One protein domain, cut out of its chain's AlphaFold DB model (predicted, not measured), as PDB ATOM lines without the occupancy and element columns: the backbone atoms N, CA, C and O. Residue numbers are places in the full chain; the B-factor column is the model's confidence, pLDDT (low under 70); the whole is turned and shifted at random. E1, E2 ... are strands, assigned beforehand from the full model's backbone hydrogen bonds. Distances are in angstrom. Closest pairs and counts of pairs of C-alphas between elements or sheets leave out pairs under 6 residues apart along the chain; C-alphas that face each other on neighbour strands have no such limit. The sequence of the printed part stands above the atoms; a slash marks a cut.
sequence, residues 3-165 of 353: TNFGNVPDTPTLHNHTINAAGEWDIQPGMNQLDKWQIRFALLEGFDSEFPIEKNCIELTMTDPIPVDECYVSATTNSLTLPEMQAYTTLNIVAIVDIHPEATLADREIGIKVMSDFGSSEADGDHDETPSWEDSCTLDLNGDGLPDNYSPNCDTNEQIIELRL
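Overview. This is residues 3 to 165 of the 353 residues of the protein "CARDB domain-containing protein" of Candidatus Poseidoniales archaeon (UniProt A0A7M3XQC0). There is little regular structure here: two small three-stranded sheets, E1-E5-E6 and E3-E2-E4, stand among long loops, with E1 and E5 nearest the middle and E3 farthest out. The printed part has 163 residues, no named helix and six strands, E1 to E6 along the chain; only 39 residues are in them. The class is all strand, both sheets antiparallel; the whole is compact, radius of gyration of the C-alphas 16.3 A, spanning 41 by 39 by 37 A.

Arrangement. Start at E1, residues 13 to 17: N 15 is 2.9 A from O 113 of E5, residues 107 to 115. E5 forms a hairpin with E6, residues 158 to 164; N 110 and O 161 are 2.9 A apart. In E2, residues 38 to 45, N 43 is 2.9 A from O 55 of its hairpin partner E3, residues 53 to 56, and N 40 is 2.9 A from O 96 of E4, residues 93 to 98. The closest C-alphas of E1 and E2, 16 and 39, are 7.6 A apart.

Along the chain. Find C-alpha 13 at (334.522, 362.814, 263.265), where E1 begins; E2 runs 22.3 A, E5 26.3 A, and E6 19.5 A to C-alpha 164 at (355.651, 346.895, 264.892).

Size, cuts and confidence. The printed part has no cut; links E1 to E2, E3 to E4 and E5 to E6 are long, and no printed residue is under 70 in pLDDT.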
ATOM      1  N   THR A   3     341.144 366.352 254.516       94.62
ATOM      2  CA  THR A   3     340.748 367.398 253.568       94.62
ATOM      3  C   THR A   3     339.265 367.291 253.291       94.62
ATOM      4  O   THR A   3     338.794 366.228 252.906       94.62
ATOM      5  N   ASN A   4     338.541 368.399 253.427       94.75
ATOM      6  CA  ASN A   4     337.162 368.469 252.966       94.75
ATOM      7  C   ASN A   4     337.169 368.687 251.443       94.75
ATOM      8  O   ASN A   4     337.345 369.813 250.982       94.75
ATOM      9  N   PHE A   5     337.006 367.625 250.652       91.88
ATOM     10  CA  PHE A   5     336.877 367.717 249.187       91.88
ATOM     11  C   PHE A   5     335.444 368.000 248.707       91.88
ATOM     12  O   PHE A   5     335.208 368.135 247.501       91.88
ATOM     13  N   GLY A   6     334.500 368.134 249.639       88.50
ATOM     14  CA  GLY A   6     333.121 368.504 249.377       88.50
ATOM     15  C   GLY A   6     332.958 369.962 248.943       88.50
ATOM     16  O   GLY A   6     333.888 370.770 248.913       88.50
ATOM     17  N   ASN A   7     331.722 370.310 248.591       91.00
ATOM     18  CA  ASN A   7     331.324 371.659 248.179       91.00
ATOM     19  C   ASN A   7     330.604 372.450 249.290       91.00
ATOM     20  O   ASN A   7     330.129 373.561 249.033       91.00
ATOM     21  N   VAL A   8     330.518 371.893 250.499       92.94
ATOM     22  CA  VAL A   8     329.879 372.484 251.683       92.94
ATOM     23  C   VAL A   8     330.806 372.373 252.901       92.94
ATOM     24  O   VAL A   8     331.675 371.501 252.909       92.94
ATOM     25  N   PRO A   9     330.671 373.254 253.911       94.88
ATOM     26  CA  PRO A   9     331.362 373.081 255.186       94.88
ATOM     27  C   PRO A   9     330.963 371.768 255.869       94.88
ATOM     28  O   PRO A   9     329.793 371.396 255.804       94.88
ATOM     29  N   ASP A  10     331.921 371.105 256.514       94.38
ATOM     30  CA  ASP A  10     331.742 369.813 257.188       94.38
ATOM     31  C   ASP A  10     332.442 369.803 258.558       94.38
ATOM     32  O   ASP A  10     333.443 370.497 258.759       94.38
ATOM     33  N   THR A  11     331.925 369.011 259.489       94.00
ATOM     34  CA  THR A  11     332.425 368.826 260.860       94.00
ATOM     35  C   THR A  11     332.717 367.346 261.110       94.00
ATOM     36  O   THR A  11     332.028 366.696 261.894       94.00
ATOM     37  N   PRO A  12     333.732 366.776 260.437       94.44
ATOM     38  CA  PRO A  12     333.944 365.338 260.450       94.44
ATOM     39  C   PRO A  12     334.400 364.822 261.820       94.44
ATOM     40  O   PRO A  12     335.016 365.529 262.628       94.44
ATOM     41  N   THR A  13     334.143 363.539 262.050       94.50
ATOM     42  CA  THR A  13     334.522 362.814 263.265       94.50
ATOM     43  C   THR A  13     335.593 361.765 262.988       94.50
ATOM     44  O   THR A  13     335.633 361.187 261.906       94.50
ATOM     45  N   LEU A  14     336.475 361.521 263.960       94.62
ATOM     46  CA  LEU A  14     337.501 360.481 263.895       94.62
ATOM     47  C   LEU A  14     337.162 359.309 264.804       94.62
ATOM     48  O   LEU A  14     336.832 359.489 265.981       94.62
ATOM     49  N   HIS A  15     337.336 358.114 264.249       93.69
ATOM     50  CA  HIS A  15     337.042 356.844 264.892       93.69
ATOM     51  C   HIS A  15     338.219 355.892 264.752       93.69
ATOM     52  O   HIS A  15     338.897 355.853 263.726       93.69
ATOM     53  N   ASN A  16     338.464 355.127 265.808       93.81
ATOM     54  CA  ASN A  16     339.450 354.062 265.824       93.81
ATOM     55  C   ASN A  16     338.764 352.712 265.637       93.81
ATOM     56  O   ASN A  16     337.725 352.431 266.229       93.81
ATOM     57  N   HIS A  17     339.372 351.876 264.814       94.56
ATOM     58  CA  HIS A  17     338.912 350.534 264.522       94.56
ATOM     59  C   HIS A  17     340.072 349.574 264.723       94.56
ATOM     60  O   HIS A  17     341.240 349.913 264.515       94.56
ATOM     61  N   THR A  18     339.750 348.361 265.144       94.31
ATOM     62  CA  THR A  18     340.721 347.281 265.270       94.31
ATOM     63  C   THR A  18     340.132 345.991 264.739       94.31
ATOM     64  O   THR A  18     338.917 345.830 264.604       94.31
ATOM     65  N   ILE A  19     341.023 345.053 264.457       91.88
ATOM     66  CA  ILE A  19     340.665 343.713 264.026       91.88
ATOM     67  C   ILE A  19     340.080 342.926 265.208       91.88
ATOM     68  O   ILE A  19     340.610 342.938 266.326       91.88
ATOM     69  N   ASN A  20     338.976 342.229 264.960       90.06
ATOM     70  CA  ASN A  20     338.298 341.399 265.945       90.06
ATOM     71  C   ASN A  20     338.988 340.033 266.133       90.06
ATOM     72  O   ASN A  20     339.982 339.689 265.497       90.06
ATOM     73  N   ALA A  21     338.449 339.198 267.026       86.88
ATOM     74  CA  ALA A  21     339.026 337.881 267.309       86.88
ATOM     75  C   ALA A  21     338.984 336.891 266.122       86.88
ATOM     76  O   ALA A  21     339.661 335.865 266.181       86.88
ATOM     77  N   ALA A  22     338.194 337.170 265.079       88.25
ATOM     78  CA  ALA A  22     338.129 336.367 263.859       88.25
ATOM     79  C   ALA A  22     339.163 336.794 262.801       88.25
ATOM     80  O   ALA A  22     339.314 336.090 261.807       88.25
ATOM     81  N   GLY A  23     339.904 337.886 263.029       87.31
ATOM     82  CA  GLY A  23     340.864 338.413 262.058       87.31
ATOM     83  C   GLY A  23     340.241 339.352 261.024       87.31
ATOM     84  O   GLY A  23     340.856 339.598 259.995       87.31
ATOM     85  N   GLU A  24     339.037 339.870 261.284       90.75
ATOM     86  CA  GLU A  24     338.317 340.790 260.397       90.75
ATOM     87  C   GLU A  24     338.240 342.192 261.022       90.75
ATOM     88  O   GLU A  24     338.156 342.326 262.247       90.75
ATOM     89  N   TRP A  25     338.257 343.239 260.196       93.75
ATOM     90  CA  TRP A  25     338.044 344.616 260.645       93.75
ATOM     91  C   TRP A  25     336.621 344.810 261.172       93.75
ATOM     92  O   TRP A  25     335.648 344.460 260.502       93.75
ATOM     93  N   ASP A  26     336.481 345.401 262.362       93.94
ATOM     94  CA  ASP A  26     335.159 345.755 262.870       93.94
ATOM     95  C   ASP A  26     334.619 347.022 262.201       93.94
ATOM     96  O   ASP A  26     335.260 348.072 262.170       93.94
ATOM     97  N   ILE A  27     333.369 346.937 261.746       92.12
ATOM     98  CA  ILE A  27     332.623 348.066 261.167       92.12
ATOM     99  C   ILE A  27     332.289 349.115 262.238       92.12
ATOM    100  O   ILE A  27     332.111 350.292 261.940       92.12
ATOM    101  N   GLN A  28     332.154 348.701 263.499       91.81
ATOM    102  CA  GLN A  28     331.885 349.620 264.601       91.81
ATOM    103  C   GLN A  28     333.199 350.092 265.233       91.81
ATOM    104  O   GLN A  28     334.078 349.256 265.453       91.81
ATOM    105  N   PRO A  29     333.321 351.386 265.579       92.69
ATOM    106  CA  PRO A  29     334.493 351.900 266.274       92.69
ATOM    107  C   PRO A  29     334.752 351.149 267.581       92.69
ATOM    108  O   PRO A  29     333.829 350.879 268.359       92.69
ATOM    109  N   GLY A  30     336.013 350.827 267.849       91.56
ATOM    110  CA  GLY A  30     336.395 350.063 269.023       91.56
ATOM    111  C   GLY A  30     337.849 349.615 269.014       91.56
ATOM    112  O   GLY A  30     338.514 349.563 267.985       91.56
ATOM    113  N   MET A  31     338.337 349.268 270.208       91.50
ATOM    114  CA  MET A  31     339.727 348.865 270.426       91.50
ATOM    115  C   MET A  31     339.913 347.359 270.663       91.50
ATOM    116  O   MET A  31     341.050 346.907 270.681       91.50
ATOM    117  N   ASN A  32     338.849 346.554 270.762       90.44
ATOM    118  CA  ASN A  32     338.910 345.093 270.949       90.44
ATOM    119  C   ASN A  32     340.006 344.637 271.935       90.44
ATOM    120  O   ASN A  32     340.003 345.031 273.094       90.44
ATOM    121  N   GLN A  33     340.955 343.808 271.483       87.12
ATOM    122  CA  GLN A  33     342.060 343.284 272.299       87.12
ATOM    123  C   GLN A  33     343.100 344.353 272.685       87.12
ATOM    124  O   GLN A  33     344.013 344.070 273.459       87.12
ATOM    125  N   LEU A  34     342.995 345.552 272.113       90.00
ATOM    126  CA  LEU A  34     343.808 346.731 272.401       90.00
ATOM    127  C   LEU A  34     343.058 347.719 273.317       90.00
ATOM    128  O   LEU A  34     343.403 348.893 273.357       90.00
ATOM    129  N   ASP A  35     342.040 347.277 274.063       89.81
ATOM    130  CA  ASP A  35     341.243 348.100 274.992       89.81
ATOM    131  C   ASP A  35     342.061 348.814 276.082       89.81
ATOM    132  O   ASP A  35     341.653 349.859 276.589       89.81
ATOM    133  N   LYS A  36     343.227 348.267 276.436       91.62
ATOM    134  CA  LYS A  36     344.190 348.897 277.349       91.62
ATOM    135  C   LYS A  36     345.016 350.014 276.704       91.62
ATOM    136  O   LYS A  36     345.690 350.745 277.428       91.62
ATOM    137  N   TRP A  37     345.041 350.101 275.377       91.81
ATOM    138  CA  TRP A  37     345.768 351.139 274.650       91.81
ATOM    139  C   TRP A  37     344.887 352.376 274.529       91.81
ATOM    140  O   TRP A  37     343.659 352.283 274.500       91.81
ATOM    141  N   GLN A  38     345.512 353.545 274.432       90.81
ATOM    142  CA  GLN A  38     344.790 354.792 274.214       90.81
ATOM    143  C   GLN A  38     345.271 355.439 272.924       90.81
ATOM    144  O   GLN A  38     346.464 355.618 272.712       90.81
ATOM    145  N   ILE A  39     344.326 355.791 272.056       89.88
ATOM    146  CA  ILE A  39     344.601 356.591 270.865       89.88
ATOM    147  C   ILE A  39     343.975 357.952 271.097       89.88
ATOM    148  O   ILE A  39     342.770 358.059 271.338       89.88
ATOM    149  N   ARG A  40     344.800 358.987 271.022       90.06
ATOM    150  CA  ARG A  40     344.377 360.383 271.098       90.06
ATOM    151  C   ARG A  40     344.740 361.071 269.794       90.06
ATOM    152  O   ARG A  40     345.691 360.676 269.130       90.06
ATOM    153  N   PHE A  41     344.007 362.115 269.440       90.88
ATOM    154  CA  PHE A  41     344.338 362.928 268.275       90.88
ATOM    155  C   PHE A  41     344.582 364.371 268.694       90.88
ATOM    156  O   PHE A  41     343.948 364.885 269.619       90.88
ATOM    157  N   ALA A  42     345.502 365.018 267.993       91.75
ATOM    158  CA  ALA A  42     345.789 366.433 268.149       91.75
ATOM    159  C   ALA A  42     345.875 367.101 266.775       91.75
ATOM    160  O   ALA A  42     346.292 366.486 265.788       91.75
ATOM    161  N   LEU A  43     345.480 368.372 266.716       92.94
ATOM    162  CA  LEU A  43     345.725 369.215 265.554       92.94
ATOM    163  C   LEU A  43     347.190 369.644 265.548       92.94
ATOM    164  O   LEU A  43     347.769 369.917 266.599       92.94
ATOM    165  N   LEU A  44     347.777 369.727 264.360       92.00
ATOM    166  CA  LEU A  44     349.168 370.119 264.194       92.00
ATOM    167  C   LEU A  44     349.253 371.510 263.561       92.00
ATOM    168  O   LEU A  44     348.964 371.694 262.374       92.00
ATOM    169  N   GLU A  45     349.656 372.498 264.356       88.44
ATOM    170  CA  GLU A  45     349.855 373.873 263.900       88.44
ATOM    171  C   GLU A  45     351.298 374.068 263.416       88.44
ATOM    172  O   GLU A  45     352.255 373.655 264.070       88.44
ATOM    173  N   GLY A  46     351.468 374.709 262.255       82.81
ATOM    174  CA  GLY A  46     352.798 374.966 261.695       82.81
ATOM    175  C   GLY A  46     353.543 373.698 261.264       82.81
ATOM    176  O   GLY A  46     354.754 373.635 261.444       82.81
ATOM    177  N   PHE A  47     352.841 372.708 260.699       81.38
ATOM    178  CA  PHE A  47     353.426 371.441 260.229       81.38
ATOM    179  C   PHE A  47     354.674 371.618 259.346       81.38
ATOM    180  O   PHE A  47     355.663 370.923 259.544       81.38
ATOM    181  N   ASP A  48     354.666 372.596 258.436       81.44
ATOM    182  CA  ASP A  48     355.799 372.884 257.540       81.44
ATOM    183  C   ASP A  48     356.902 373.750 258.186       81.44
ATOM    184  O   ASP A  48     357.778 374.281 257.499       81.44
ATOM    185  N   SER A  49     356.845 373.967 259.502       87.62
ATOM    186  CA  SER A  49     357.830 374.752 260.246       87.62
ATOM    187  C   SER A  49     358.833 373.861 260.980       87.62
ATOM    188  O   SER A  49     358.624 372.667 261.160       87.62
ATOM    189  N   GLU A  50     359.932 374.459 261.441       87.06
ATOM    190  CA  GLU A  50     360.953 373.767 262.243       87.06
ATOM    191  C   GLU A  50     360.414 373.282 263.604       87.06
ATOM    192  O   GLU A  50     360.968 372.355 264.191       87.06
ATOM    193  N   PHE A  51     359.325 373.885 264.093       85.50
ATOM    194  CA  PHE A  51     358.736 373.597 265.401       85.50
ATOM    195  C   PHE A  51     357.210 373.461 265.284       85.50
ATOM    196  O   PHE A  51     356.489 374.399 265.639       85.50
ATOM    197  N   PRO A  52     356.700 372.326 264.771       88.44
ATOM    198  CA  PRO A  52     355.269 372.065 264.776       88.44
ATOM    199  C   PRO A  52     354.753 371.986 266.217       88.44
ATOM    200  O   PRO A  52     355.430 371.472 267.110       88.44
ATOM    201  N   ILE A  53     353.554 372.517 266.445       90.75
ATOM    202  CA  ILE A  53     352.922 372.549 267.766       90.75
ATOM    203  C   ILE A  53     351.722 371.611 267.759       90.75
ATOM    204  O   ILE A  53     350.803 371.763 266.953       90.75
ATOM    205  N   GLU A  54     351.724 370.663 268.691       92.44
ATOM    206  CA  GLU A  54     350.590 369.785 268.963       92.44
ATOM    207  C   GLU A  54     349.542 370.537 269.790       92.44
ATOM    208  O   GLU A  54     349.786 370.950 270.927       92.44
ATOM    209  N   LYS A  55     348.353 370.708 269.217       92.00
ATOM    210  CA  LYS A  55     347.186 371.267 269.891       92.00
ATOM    211  C   LYS A  55     346.197 370.145 270.187       92.00
ATOM    212  O   LYS A  55     345.447 369.708 269.315       92.00
ATOM    213  N   ASN A  56     346.215 369.678 271.434       91.94
ATOM    214  CA  ASN A  56     345.280 368.665 271.921       91.94
ATOM    215  C   ASN A  56     343.832 369.160 271.831       91.94
ATOM    216  O   ASN A  56     343.550 370.327 272.109       91.94
ATOM    217  N   CYS A  57     342.922 368.252 271.488       91.00
ATOM    218  CA  CYS A  57     341.493 368.534 271.466       91.00
ATOM    219  C   CYS A  57     340.913 368.632 272.878       91.00
ATOM    220  O   CYS A  57     341.397 367.989 273.811       91.00
ATOM    221  N   ILE A  58     339.868 369.443 273.036       92.50
ATOM    222  CA  ILE A  58     339.234 369.669 274.337       92.50
ATOM    223  C   ILE A  58     338.353 368.470 274.690       92.50
ATOM    224  O   ILE A  58     337.430 368.135 273.954       92.50
ATOM    225  N   GLU A  59     338.577 367.858 275.848       91.88
ATOM    226  CA  GLU A  59     337.633 366.884 276.402       91.88
ATOM    227  C   GLU A  59     336.434 367.615 277.009       91.88
ATOM    228  O   GLU A  59     336.580 368.387 277.960       91.88
ATOM    229  N   LEU A  60     335.242 367.391 276.451       91.50
ATOM    230  CA  LEU A  60     334.018 367.992 276.975       91.50
ATOM    231  C   LEU A  60     333.436 367.140 278.100       91.50
ATOM    232  O   LEU A  60     333.521 365.913 278.097       91.50
ATOM    233  N   THR A  61     332.757 367.791 279.037       90.62
ATOM    234  CA  THR A  61     331.805 367.149 279.945       90.62
ATOM    235  C   THR A  61     330.379 367.268 279.400       90.62
ATOM    236  O   THR A  61     330.092 368.072 278.517       90.62
ATOM    237  N   MET A  62     329.438 366.501 279.963       85.88
ATOM    238  CA  MET A  62     328.014 366.497 279.566       85.88
ATOM    239  C   MET A  62     327.333 367.879 279.584       85.88
ATOM    240  O   MET A  62     326.251 368.036 279.021       85.88
ATOM    241  N   THR A  63     327.906 368.852 280.294       87.44
ATOM    242  CA  THR A  63     327.341 370.195 280.480       87.44
ATOM    243  C   THR A  63     328.074 371.286 279.711       87.44
ATOM    244  O   THR A  63     327.612 372.429 279.725       87.44
ATOM    245  N   ASP A  64     329.203 370.966 279.081       89.62
ATOM    246  CA  ASP A  64     330.011 371.967 278.394       89.62
ATOM    247  C   ASP A  64     329.400 372.341 277.037       89.62
ATOM    248  O   ASP A  64     328.811 371.495 276.357       89.62
ATOM    249  N   PRO A  65     329.497 373.619 276.629       89.69
ATOM    250  CA  PRO A  65     329.078 374.031 275.299       89.69
ATOM    251  C   PRO A  65     330.023 373.459 274.235       89.69
ATOM    252  O   PRO A  65     331.233 373.399 274.439       89.69
ATOM    253  N   ILE A  66     329.465 373.100 273.078       88.25
ATOM    254  CA  ILE A  66     330.243 372.638 271.924       88.25
ATOM    255  C   ILE A  66     331.068 373.819 271.372       88.25
ATOM    256  O   ILE A  66     330.478 374.861 271.057       88.25
ATOM    257  N   PRO A  67     332.406 373.702 271.274       88.31
ATOM    258  CA  PRO A  67     333.250 374.733 270.681       88.31
ATOM    259  C   PRO A  67     333.087 374.764 269.154       88.31
ATOM    260  O   PRO A  67     332.838 373.740 268.530       88.31
ATOM    261  N   VAL A  68     333.217 375.953 268.556       79.94
ATOM    262  CA  VAL A  68     332.988 376.164 267.110       79.94
ATOM    263  C   VAL A  68     334.288 376.073 266.298       79.94
ATOM    264  O   VAL A  68     334.297 375.502 265.215       79.94
ATOM    265  N   ASP A  69     335.394 376.586 266.846       85.12
ATOM    266  CA  ASP A  69     336.680 376.727 266.139       85.12
ATOM    267  C   ASP A  69     337.780 375.796 266.684       85.12
ATOM    268  O   ASP A  69     338.956 375.929 266.340       85.12
ATOM    269  N   GLU A  70     337.429 374.866 267.574       89.38
ATOM    270  CA  GLU A  70     338.382 373.946 268.200       89.38
ATOM    271  C   GLU A  70     337.894 372.504 268.093       89.38
ATOM    272  O   GLU A  70     336.696 372.241 268.174       89.38
ATOM    273  N   CYS A  71     338.829 371.566 267.926       93.50
ATOM    274  CA  CYS A  71     338.492 370.150 267.990       93.50
ATOM    275  C   CYS A  71     338.165 369.746 269.429       93.50
ATOM    276  O   CYS A  71     338.745 370.261 270.394       93.50
ATOM    277  N   TYR A  72     337.261 368.783 269.575       93.94
ATOM    278  CA  TYR A  72     336.815 368.325 270.882       93.94
ATOM    279  C   TYR A  72     336.491 366.834 270.894       93.94
ATOM    280  O   TYR A  72     336.202 366.236 269.862       93.94
ATOM    281  N   VAL A  73     336.521 366.234 272.081       92.31
ATOM    282  CA  VAL A  73     336.057 364.866 272.323       92.31
ATOM    283  C   VAL A  73     334.678 364.938 272.966       92.31
ATOM    284  O   VAL A  73     334.500 365.531 274.033       92.31
ATOM    285  N   SER A  74     333.685 364.366 272.289       88.75
ATOM    286  CA  SER A  74     332.299 364.353 272.747       88.75
ATOM    287  C   SER A  74     332.139 363.457 273.970       88.75
ATOM    288  O   SER A  74     332.407 362.261 273.918       88.75
ATOM    289  N   ALA A  75     331.593 364.006 275.052       85.88
ATOM    290  CA  ALA A  75     331.302 363.241 276.260       85.88
ATOM    291  C   ALA A  75     330.286 362.101 276.017       85.88
ATOM    292  O   ALA A  75     330.244 361.133 276.775       85.88
ATOM    293  N   THR A  76     329.406 362.242 275.014       83.31
ATOM    294  CA  THR A  76     328.284 361.317 274.766       83.31
ATOM    295  C   THR A  76     328.681 360.156 273.868       83.31
ATOM    296  O   THR A  76     328.296 359.021 274.132       83.31
ATOM    297  N   THR A  77     329.419 360.446 272.801       81.88
ATOM    298  CA  THR A  77     329.813 359.457 271.790       81.88
ATOM    299  C   THR A  77     331.245 358.976 271.981       81.88
ATOM    300  O   THR A  77     331.625 357.987 271.369       81.88
ATOM    301  N   ASN A  78     332.036 359.660 272.815       84.75
ATOM    302  CA  ASN A  78     333.477 359.454 272.967       84.75
ATOM    303  C   ASN A  78     334.255 359.553 271.639       84.75
ATOM    304  O   ASN A  78     335.379 359.072 271.533       84.75
ATOM    305  N   SER A  79     333.648 360.172 270.624       86.50
ATOM    306  CA  SER A  79     334.255 360.420 269.323       86.50
ATOM    307  C   SER A  79     334.900 361.797 269.311       86.50
ATOM    308  O   SER A  79     334.393 362.742 269.931       86.50
ATOM    309  N   LEU A  80     336.006 361.917 268.586       93.56
ATOM    310  CA  LEU A  80     336.660 363.196 268.364       93.56
ATOM    311  C   LEU A  80     336.031 363.889 267.158       93.56
ATOM    312  O   LEU A  80     335.916 363.285 266.097       93.56
ATOM    313  N   THR A  81     335.642 365.147 267.320       94.62
ATOM    314  CA  THR A  81     335.067 365.990 266.268       94.62
ATOM    315  C   THR A  81     336.068 367.082 265.902       94.62
ATOM    316  O   THR A  81     336.621 367.753 266.780       94.62
ATOM    317  N   LEU A  82     336.328 367.243 264.604       94.75
ATOM    318  CA  LEU A  82     337.162 368.321 264.077       94.75
ATOM    319  C   LEU A  82     336.389 369.651 264.051       94.75
ATOM    320  O   LEU A  82     335.158 369.641 263.991       94.75
ATOM    321  N   PRO A  83     337.081 370.808 264.095       94.00
ATOM    322  CA  PRO A  83     336.424 372.095 263.881       94.00
ATOM    323  C   PRO A  83     335.819 372.160 262.474       94.00
ATOM    324  O   PRO A  83     336.241 371.421 261.583       94.00
ATOM    325  N   GLU A  84     334.871 373.075 262.256       94.25
ATOM    326  CA  GLU A  84     334.221 373.228 260.952       94.25
ATOM    327  C   GLU A  84     335.251 373.492 259.841       94.25
ATOM    328  O   GLU A  84     335.970 374.496 259.824       94.25
ATOM    329  N   MET A  85     335.302 372.576 258.880       94.75
ATOM    330  CA  MET A  85     336.182 372.627 257.726       94.75
ATOM    331  C   MET A  85     335.415 373.186 256.538       94.75
ATOM    332  O   MET A  85     334.491 372.555 256.029       94.75
ATOM    333  N   GLN A  86     335.823 374.352 256.037       96.12
ATOM    334  CA  GLN A  86     335.266 374.882 254.791       96.12
ATOM    335  C   GLN A  86     335.635 373.976 253.605       96.12
ATOM    336  O   GLN A  86     336.619 373.232 253.652       96.12
ATOM    337  N   ALA A  87     334.876 374.087 252.516       95.19
ATOM    338  CA  ALA A  87     335.160 373.362 251.282       95.19
ATOM    339  C   ALA A  87     336.611 373.588 250.818       95.19
ATOM    340  O   ALA A  87     337.099 374.722 250.784       95.19
ATOM    341  N   TYR A  88     337.284 372.502 250.444       94.44
ATOM    342  CA  TYR A  88     338.676 372.452 249.984       94.44
ATOM    343  C   TYR A  88     339.719 372.927 251.006       94.44
ATOM    344  O   TYR A  88     340.807 373.365 250.625       94.44
ATOM    345  N   THR A  89     339.402 372.847 252.301       95.00
ATOM    346  CA  THR A  89     340.376 373.062 253.379       95.00
ATOM    347  C   THR A  89     340.986 371.754 253.863       95.00
ATOM    348  O   THR A  89     340.338 370.708 253.857       95.00
ATOM    349  N   THR A  90     342.241 371.833 254.304       94.31
ATOM    350  CA  THR A  90     342.991 370.709 254.865       94.31
ATOM    351  C   THR A  90     343.402 371.025 256.296       94.31
ATOM    352  O   THR A  90     343.944 372.099 256.565       94.31
ATOM    353  N   LEU A  91     343.191 370.069 257.196       93.75
ATOM    354  CA  LEU A  91     343.742 370.062 258.545       93.75
ATOM    355  C   LEU A  91     344.826 368.988 258.660       93.75
ATOM    356  O   LEU A  91     344.706 367.876 258.134       93.75
ATOM    357  N   ASN A  92     345.888 369.322 259.384       93.06
ATOM    358  CA  ASN A  92     346.922 368.367 259.755       93.06
ATOM    359  C   ASN A  92     346.600 367.832 261.148       93.06
ATOM    360  O   ASN A  92     346.381 368.605 262.082       93.06
ATOM    361  N   ILE A  93     346.566 366.513 261.267       91.94
ATOM    362  CA  ILE A  93     346.282 365.798 262.508       91.94
ATOM    363  C   ILE A  93     347.381 364.780 262.765       91.94
ATOM    364  O   ILE A  93     347.912 364.184 261.826       91.94
ATOM    365  N   VAL A  94     347.678 364.576 264.041       91.88
ATOM    366  CA  VAL A  94     348.560 363.518 264.527       91.88
ATOM    367  C   VAL A  94     347.752 362.555 265.391       91.88
ATOM    368  O   VAL A  94     346.956 362.983 266.229       91.88
ATOM    369  N   ALA A  95     347.943 361.258 265.161       90.94
ATOM    370  CA  ALA A  95     347.470 360.208 266.050       90.94
ATOM    371  C   ALA A  95     348.578 359.900 267.064       90.94
ATOM    372  O   ALA A  95     349.697 359.556 266.689       90.94
ATOM    373  N   ILE A  96     348.264 360.049 268.343       91.12
ATOM    374  CA  ILE A  96     349.147 359.768 269.469       91.12
ATOM    375  C   ILE A  96     348.692 358.435 270.053       91.12
ATOM    376  O   ILE A  96     347.580 358.333 270.575       91.12
ATOM    377  N   VAL A  97     349.532 357.409 269.922       91.75
ATOM    378  CA  VAL A  97     349.229 356.045 270.367       91.75
ATOM    379  C   VAL A  97     349.993 355.756 271.654       91.75
ATOM    380  O   VAL A  97     351.207 355.562 271.642       91.75
ATOM    381  N   ASP A  98     349.264 355.708 272.762       92.25
ATOM    382  CA  ASP A  98     349.777 355.351 274.077       92.25
ATOM    383  C   ASP A  98     349.628 353.827 274.269       92.25
ATOM    384  O   ASP A  98     348.525 353.292 274.448       92.25
ATOM    385  N   ILE A  99     350.754 353.111 274.190       90.75
ATOM    386  CA  ILE A  99     350.820 351.645 274.275       90.75
ATOM    387  C   ILE A  99     350.912 351.211 275.741       90.75
ATOM    388  O   ILE A  99     351.732 351.715 276.509       90.75
ATOM    389  N   HIS A 100     350.089 350.239 276.136       90.38
ATOM    390  CA  HIS A 100     350.115 349.706 277.498       90.38
ATOM    391  C   HIS A 100     351.407 348.898 277.766       90.38
ATOM    392  O   HIS A 100     351.782 348.099 276.910       90.38
ATOM    393  N   PRO A 101     352.043 348.991 278.954       84.56
ATOM    394  CA  PRO A 101     353.300 348.283 279.250       84.56
ATOM    395  C   PRO A 101     353.239 346.753 279.122       84.56
ATOM    396  O   PRO A 101     354.221 346.114 278.783       84.56
ATOM    397  N   GLU A 102     352.072 346.155 279.370       85.31
ATOM    398  CA  GLU A 102     351.839 344.705 279.206       85.31
ATOM    399  C   GLU A 102     351.548 344.288 277.749       85.31
ATOM    400  O   GLU A 102     351.058 343.183 277.504       85.31
ATOM    401  N   ALA A 103     351.742 345.179 276.774       86.81
ATOM    402  CA  ALA A 103     351.534 344.849 275.373       86.81
ATOM    403  C   ALA A 103     352.490 343.734 274.933       86.81
ATOM    404  O   ALA A 103     353.695 343.786 275.158       86.81
ATOM    405  N   THR A 104     351.951 342.727 274.248       86.44
ATOM    406  CA  THR A 104     352.782 341.698 273.621       86.44
ATOM    407  C   THR A 104     353.578 342.311 272.474       86.44
ATOM    408  O   THR A 104     352.993 343.018 271.649       86.44
ATOM    409  N   LEU A 105     354.859 341.968 272.358       86.88
ATOM    410  CA  LEU A 105     355.689 342.379 271.231       86.88
ATOM    411  C   LEU A 105     355.274 341.645 269.949       86.88
ATOM    412  O   LEU A 105     355.704 340.523 269.678       86.88
ATOM    413  N   ALA A 106     354.407 342.271 269.167       87.38
ATOM    414  CA  ALA A 106     353.883 341.727 267.926       87.38
ATOM    415  C   ALA A 106     353.558 342.859 266.950       87.38
ATOM    416  O   ALA A 106     353.494 344.030 267.339       87.38
ATOM    417  N   ASP A 107     353.332 342.483 265.696       88.88
ATOM    418  CA  ASP A 107     352.753 343.378 264.700       88.88
ATOM    419  C   ASP A 107     351.259 343.523 264.957       88.88
ATOM    420  O   ASP A 107     350.574 342.557 265.313       88.88
ATOM    421  N   ARG A 108     350.780 344.759 264.865       89.94
ATOM    422  CA  ARG A 108     349.392 345.138 265.112       89.94
ATOM    423  C   ARG A 108     348.975 346.183 264.102       89.94
ATOM    424  O   ARG A 108     349.782 347.010 263.697       89.94
ATOM    425  N   GLU A 109     347.695 346.187 263.782       91.81
ATOM    426  CA  GLU A 109     347.101 347.184 262.905       91.81
ATOM    427  C   GLU A 109     346.046 347.976 263.664       91.81
ATOM    428  O   GLU A 109     345.313 347.442 264.505       91.81
ATOM    429  N   ILE A 110     346.000 349.270 263.373       93.81
ATOM    430  CA  ILE A 110     345.002 350.195 263.889       93.81
ATOM    431  C   ILE A 110     344.426 350.948 262.701       93.81
ATOM    432  O   ILE A 110     345.160 351.578 261.945       93.81
ATOM    433  N   GLY A 111     343.111 350.890 262.560       94.94
ATOM    434  CA  GLY A 111     342.371 351.623 261.550       94.94
ATOM    435  C   GLY A 111     341.937 352.962 262.122       94.94
ATOM    436  O   GLY A 111     341.388 353.031 263.222       94.94
ATOM    437  N   ILE A 112     342.182 354.034 261.385       95.19
ATOM    438  CA  ILE A 112     341.623 355.351 261.658       95.19
ATOM    439  C   ILE A 112     340.660 355.672 260.530       95.19
ATOM    440  O   ILE A 112     341.053 355.655 259.366       95.19
ATOM    441  N   LYS A 113     339.417 355.981 260.888       95.00
ATOM    442  CA  LYS A 113     338.370 356.332 259.938       95.00
ATOM    443  C   LYS A 113     337.844 357.731 260.206       95.00
ATOM    444  O   LYS A 113     337.589 358.093 261.358       95.00
ATOM    445  N   VAL A 114     337.698 358.513 259.142       94.88
ATOM    446  CA  VAL A 114     337.111 359.853 259.181       94.88
ATOM    447  C   VAL A 114     335.695 359.793 258.626       94.88
ATOM    448  O   VAL A 114     335.493 359.445 257.471       94.88
ATOM    449  N   MET A 115     334.707 360.167 259.427       93.50
ATOM    450  CA  MET A 115     333.308 360.165 259.006       93.50
ATOM    451  C   MET A 115     332.795 361.591 258.850       93.50
ATOM    452  O   MET A 115     332.881 362.381 259.794       93.50
ATOM    453  N   SER A 116     332.242 361.901 257.679       93.81
ATOM    454  CA  SER A 116     331.545 363.165 257.419       93.81
ATOM    455  C   SER A 116     330.270 363.279 258.261       93.81
ATOM    456  O   SER A 116     329.574 362.283 258.483       93.81
ATOM    457  N   ASP A 117     329.899 364.498 258.665       92.38
ATOM    458  CA  ASP A 117     328.615 364.747 259.338       92.38
ATOM    459  C   ASP A 117     327.415 364.562 258.385       92.38
ATOM    460  O   ASP A 117     326.273 364.408 258.826       92.38
ATOM    461  N   PHE A 118     327.664 364.525 257.070       92.50
ATOM    462  CA  PHE A 118     326.660 364.210 256.050       92.50
ATOM    463  C   PHE A 118     326.429 362.703 255.863       92.50
ATOM    464  O   PHE A 118     325.490 362.319 255.165       92.50
ATOM    465  N   GLY A 119     327.217 361.856 256.531       91.19
ATOM    466  CA  GLY A 119     327.098 360.402 256.484       91.19
ATOM    467  C   GLY A 119     327.876 359.747 255.342       91.19
ATOM    468  O   GLY A 119     328.646 360.394 254.636       91.19
ATOM    469  N   SER A 120     327.666 358.439 255.199       92.31
ATOM    470  CA  SER A 120     328.332 357.559 254.235       92.31
ATOM    471  C   SER A 120     327.771 357.667 252.819       92.31
ATOM    472  O   SER A 120     326.722 358.282 252.588       92.31
ATOM    473  N   SER A 121     328.386 356.945 251.882       92.06
ATOM    474  CA  SER A 121     327.867 356.798 250.516       92.06
ATOM    475  C   SER A 121     326.481 356.142 250.483       92.06
ATOM    476  O   SER A 121     325.627 356.507 249.673       92.06
ATOM    477  N   GLU A 122     326.192 355.232 251.422       91.06
ATOM    478  CA  GLU A 122     324.871 354.605 251.580       91.06
ATOM    479  C   GLU A 122     323.786 355.604 252.017       91.06
ATOM    480  O   GLU A 122     322.597 355.391 251.753       91.06
ATOM    481  N   ALA A 123     324.191 356.690 252.680       90.62
ATOM    482  CA  ALA A 123     323.322 357.763 253.150       90.62
ATOM    483  C   ALA A 123     323.239 358.954 252.174       90.62
ATOM    484  O   ALA A 123     322.635 359.966 252.531       90.62
ATOM    485  N   ASP A 124     323.782 358.822 250.954       88.00
ATOM    486  CA  ASP A 124     323.900 359.907 249.960       88.00
ATOM    487  C   ASP A 124     324.782 361.075 250.462       88.00
ATOM    488  O   ASP A 124     324.557 362.237 250.115       88.00
ATOM    489  N   GLY A 125     325.752 360.756 251.330       89.44
ATOM    490  CA  GLY A 125     326.720 361.675 251.923       89.44
ATOM    491  C   GLY A 125     328.068 361.638 251.204       89.44
ATOM    492  O   GLY A 125     328.157 361.957 250.016       89.44
ATOM    493  N   ASP A 126     329.123 361.289 251.937       90.56
ATOM    494  CA  ASP A 126     330.469 361.148 251.384       90.56
ATOM    495  C   ASP A 126     330.524 360.022 250.341       90.56
ATOM    496  O   ASP A 126     329.975 358.945 250.547       90.56
ATOM    497  N   HIS A 127     331.123 360.275 249.180       90.19
ATOM    498  CA  HIS A 127     330.884 359.458 247.987       90.19
ATOM    499  C   HIS A 127     331.585 358.095 248.028       90.19
ATOM    500  O   HIS A 127     331.049 357.123 247.495       90.19
ATOM    501  N   ASP A 128     332.793 358.034 248.577       90.50
ATOM    502  CA  ASP A 128     333.629 356.834 248.656       90.50
ATOM    503  C   ASP A 128     333.684 356.218 250.058       90.50
ATOM    504  O   ASP A 128     334.230 355.131 250.198       90.50
ATOM    505  N   GLU A 129     333.065 356.843 251.064       92.94
ATOM    506  CA  GLU A 129     332.975 356.259 252.404       92.94
ATOM    507  C   GLU A 129     332.016 355.061 252.388       92.94
ATOM    508  O   GLU A 129     330.837 355.191 252.018       92.94
ATOM    509  N   THR A 130     332.513 353.885 252.780       93.19
ATOM    510  CA  THR A 130     331.691 352.675 252.938       93.19
ATOM    511  C   THR A 130     331.827 352.078 254.340       93.19
ATOM    512  O   THR A 130     332.814 352.317 255.017       93.19
ATOM    513  N   PRO A 131     330.884 351.265 254.849       91.69
ATOM    514  CA  PRO A 131     331.056 350.653 256.171       91.69
ATOM    515  C   PRO A 131     332.196 349.619 256.260       91.69
ATOM    516  O   PRO A 131     332.623 349.276 257.362       91.69
ATOM    517  N   SER A 132     332.621 349.055 255.127       91.81
ATOM    518  CA  SER A 132     333.635 347.999 255.074       91.81
ATOM    519  C   SER A 132     335.040 348.596 255.026       91.81
ATOM    520  O   SER A 132     335.209 349.692 254.527       91.81
ATOM    521  N   TRP A 133     336.033 347.829 255.483       94.69
ATOM    522  CA  TRP A 133     337.459 348.151 255.324       94.69
ATOM    523  C   TRP A 133     338.095 347.433 254.120       94.69
ATOM    524  O   TRP A 133     339.287 347.586 253.849       94.69
ATOM    525  N   GLU A 134     337.332 346.589 253.416       93.12
ATOM    526  CA  GLU A 134     337.835 345.781 252.292       93.12
ATOM    527  C   GLU A 134     338.303 346.638 251.105       93.12
ATOM    528  O   GLU A 134     339.156 346.201 250.332       93.12
ATOM    529  N   ASP A 135     337.763 347.847 250.960       93.94
ATOM    530  CA  ASP A 135     338.096 348.807 249.915       93.94
ATOM    531  C   ASP A 135     338.970 349.969 250.410       93.94
ATOM    532  O   ASP A 135     339.196 350.908 249.650       93.94
ATOM    533  N   SER A 136     339.551 349.899 251.615       95.44
ATOM    534  CA  SER A 136     340.464 350.934 252.117       95.44
ATOM    535  C   SER A 136     341.607 351.207 251.139       95.44
ATOM    536  O   SER A 136     342.293 350.274 250.699       95.44
ATOM    537  N   CYS A 137     341.900 352.481 250.859       95.00
ATOM    538  CA  CYS A 137     343.052 352.872 250.031       95.00
ATOM    539  C   CYS A 137     344.419 352.557 250.666       95.00
ATOM    540  O   CYS A 137     345.454 352.786 250.038       95.00
ATOM    541  N   THR A 138     344.442 352.106 251.920       94.25
ATOM    542  CA  THR A 138     345.667 351.828 252.685       94.25
ATOM    543  C   THR A 138     345.765 350.376 253.141       94.25
ATOM    544  O   THR A 138     346.718 350.022 253.830       94.25
ATOM    545  N   LEU A 139     344.806 349.539 252.735       94.62
ATOM    546  CA  LEU A 139     344.849 348.105 252.977       94.62
ATOM    547  C   LEU A 139     346.003 347.472 252.203       94.62
ATOM    548  O   LEU A 139     346.107 347.655 250.992       94.62
ATOM    549  N   ASP A 140     346.824 346.709 252.911       92.06
ATOM    550  CA  ASP A 140     347.878 345.858 252.365       92.06
ATOM    551  C   ASP A 140     347.773 344.480 253.032       92.06
ATOM    552  O   ASP A 140     348.469 344.156 253.992       92.06
ATOM    553  N   LEU A 141     346.835 343.663 252.552       89.50
ATOM    554  CA  LEU A 141     346.575 342.332 253.098       89.50
ATOM    555  C   LEU A 141     347.736 341.366 252.814       89.50
ATOM    556  O   LEU A 141     347.899 340.353 253.499       89.50
ATOM    557  N   ASN A 142     348.505 341.638 251.759       88.88
ATOM    558  CA  ASN A 142     349.561 340.757 251.284       88.88
ATOM    559  C   ASN A 142     350.940 341.084 251.908       88.88
ATOM    560  O   ASN A 142     351.826 340.219 251.904       88.88
ATOM    561  N   GLY A 143     351.089 342.270 252.502       88.62
ATOM    562  CA  GLY A 143     352.264 342.728 253.238       88.62
ATOM    563  C   GLY A 143     353.463 343.079 252.354       88.62
ATOM    564  O   GLY A 143     354.605 342.977 252.818       88.62
ATOM    565  N   ASP A 144     353.253 343.424 251.080       90.81
ATOM    566  CA  ASP A 144     354.328 343.805 250.153       90.81
ATOM    567  C   ASP A 144     354.718 345.291 250.241       90.81
ATOM    568  O   ASP A 144     355.681 345.723 249.593       90.81
ATOM    569  N   GLY A 145     354.033 346.054 251.097       88.62
ATOM    570  CA  GLY A 145     354.234 347.481 251.303       88.62
ATOM    571  C   GLY A 145     353.555 348.349 250.245       88.62
ATOM    572  O   GLY A 145     353.843 349.550 250.180       88.62
ATOM    573  N   LEU A 146     352.700 347.773 249.395       91.12
ATOM    574  CA  LEU A 146     351.878 348.487 248.430       91.12
ATOM    575  C   LEU A 146     350.395 348.307 248.781       91.12
ATOM    576  O   LEU A 146     349.976 347.208 249.124       91.12
ATOM    577  N   PRO A 147     349.566 349.356 248.640       93.38
ATOM    578  CA  PRO A 147     348.130 349.194 248.805       93.38
ATOM    579  C   PRO A 147     347.547 348.195 247.800       93.38
ATOM    580  O   PRO A 147     347.916 348.200 246.620       93.38
ATOM    581  N   ASP A 148     346.588 347.393 248.247       93.56
ATOM    582  CA  ASP A 148     345.829 346.469 247.403       93.56
ATOM    583  C   ASP A 148     344.775 347.214 246.563       93.56
ATOM    584  O   ASP A 148     344.507 346.853 245.410       93.56
ATOM    585  N   ASN A 149     344.208 348.291 247.116       94.88
ATOM    586  CA  ASN A 149     343.176 349.101 246.478       94.88
ATOM    587  C   ASN A 149     343.726 350.459 246.022       94.88
ATOM    588  O   ASN A 149     344.552 351.080 246.686       94.88
ATOM    589  N   TYR A 150     343.237 350.950 244.878       92.38
ATOM    590  CA  TYR A 150     343.698 352.204 244.279       92.38
ATOM    591  C   TYR A 150     342.538 353.114 243.883       92.38
ATOM    592  O   TYR A 150     341.501 352.671 243.375       92.38
ATOM    593  N   SER A 151     342.775 354.418 244.029       87.31
ATOM    594  CA  SER A 151     341.854 355.464 243.586       87.31
ATOM    595  C   SER A 151     341.511 355.293 242.095       87.31
ATOM    596  O   SER A 151     342.407 355.007 241.287       87.31
ATOM    597  N   PRO A 152     340.237 355.468 241.690       89.25
ATOM    598  CA  PRO A 152     339.125 356.047 242.456       89.25
ATOM    599  C   PRO A 152     338.195 355.035 243.150       89.25
ATOM    600  O   PRO A 152     337.131 355.436 243.600       89.25
ATOM    601  N   ASN A 153     338.532 353.743 243.189       88.50
ATOM    602  CA  ASN A 153     337.624 352.698 243.694       88.50
ATOM    603  C   ASN A 153     337.982 352.236 245.115       88.50
ATOM    604  O   ASN A 153     337.788 351.066 245.427       88.50
ATOM    605  N   CYS A 154     338.588 353.108 245.913       94.44
ATOM    606  CA  CYS A 154     338.981 352.808 247.282       94.44
ATOM    607  C   CYS A 154     338.477 353.914 248.208       94.44
ATOM    608  O   CYS A 154     338.389 355.060 247.762       94.44
ATOM    609  N   ASP A 155     338.166 353.560 249.454       94.94
ATOM    610  CA  ASP A 155     337.724 354.489 250.495       94.94
ATOM    611  C   ASP A 155     338.932 355.322 250.965       94.94
ATOM    612  O   ASP A 155     339.907 354.793 251.523       94.94
ATOM    613  N   THR A 156     338.909 356.629 250.675       94.38
ATOM    614  CA  THR A 156     339.987 357.562 251.039       94.38
ATOM    615  C   THR A 156     339.886 358.093 252.469       94.38
ATOM    616  O   THR A 156     340.812 358.763 252.941       94.38
ATOM    617  N   ASN A 157     338.810 357.769 253.184       94.31
ATOM    618  CA  ASN A 157     338.565 358.189 254.559       94.31
ATOM    619  C   ASN A 157     339.220 357.264 255.590       94.31
ATOM    620  O   ASN A 157     339.211 357.560 256.791       94.31
ATOM    621  N   GLU A 158     339.794 356.155 255.128       95.44
ATOM    622  CA  GLU A 158     340.400 355.118 255.945       95.44
ATOM    623  C   GLU A 158     341.925 355.116 255.853       95.44
ATOM    624  O   GLU A 158     342.525 355.108 254.775       95.44
ATOM    625  N   GLN A 159     342.563 355.053 257.018       94.44
ATOM    626  CA  GLN A 159     344.003 354.893 257.155       94.44
ATOM    627  C   GLN A 159     344.302 353.743 258.111       94.44
ATOM    628  O   GLN A 159     344.083 353.854 259.318       94.44
ATOM    629  N   ILE A 160     344.875 352.667 257.584       94.69
ATOM    630  CA  ILE A 160     345.448 351.580 258.369       94.69
ATOM    631  C   ILE A 160     346.879 351.968 258.739       94.69
ATOM    632  O   ILE A 160     347.672 352.417 257.906       94.69
ATOM    633  N   ILE A 161     347.187 351.852 260.027       92.06
ATOM    634  CA  ILE A 161     348.514 352.059 260.593       92.06
ATOM    635  C   ILE A 161     349.020 350.718 261.102       92.06
ATOM    636  O   ILE A 161     348.445 350.141 262.025       92.06
ATOM    637  N   GLU A 162     350.139 350.269 260.544       90.81
ATOM    638  CA  GLU A 162     350.874 349.114 261.042       90.81
ATOM    639  C   GLU A 162     351.853 349.545 262.149       90.81
ATOM    640  O   GLU A 162     352.727 350.394 261.955       90.81
ATOM    641  N   LEU A 163     351.715 348.945 263.328       89.88
ATOM    642  CA  LEU A 163     352.577 349.138 264.486       89.88
ATOM    643  C   LEU A 163     353.388 347.870 264.735       89.88
ATOM    644  O   LEU A 163     352.840 346.811 265.042       89.88
ATOM    645  N   ARG A 164     354.714 347.999 264.663       89.44
ATOM    646  CA  ARG A 164     355.651 346.895 264.892       89.44
ATOM    647  C   ARG A 164     356.333 347.059 266.239       89.44
ATOM    648  O   ARG A 164     357.332 347.767 266.353       89.44
ATOM    649  N   LEU A 165     355.804 346.401 267.269       89.56
ATOM    650  CA  LEU A 165     356.423 346.426 268.594       89.56
ATOM    651  C   LEU A 165     357.614 345.472 268.629       89.56
ATOM    652  O   LEU A 165     357.477 344.272 268.359       89.56
TER     653      LEU A 165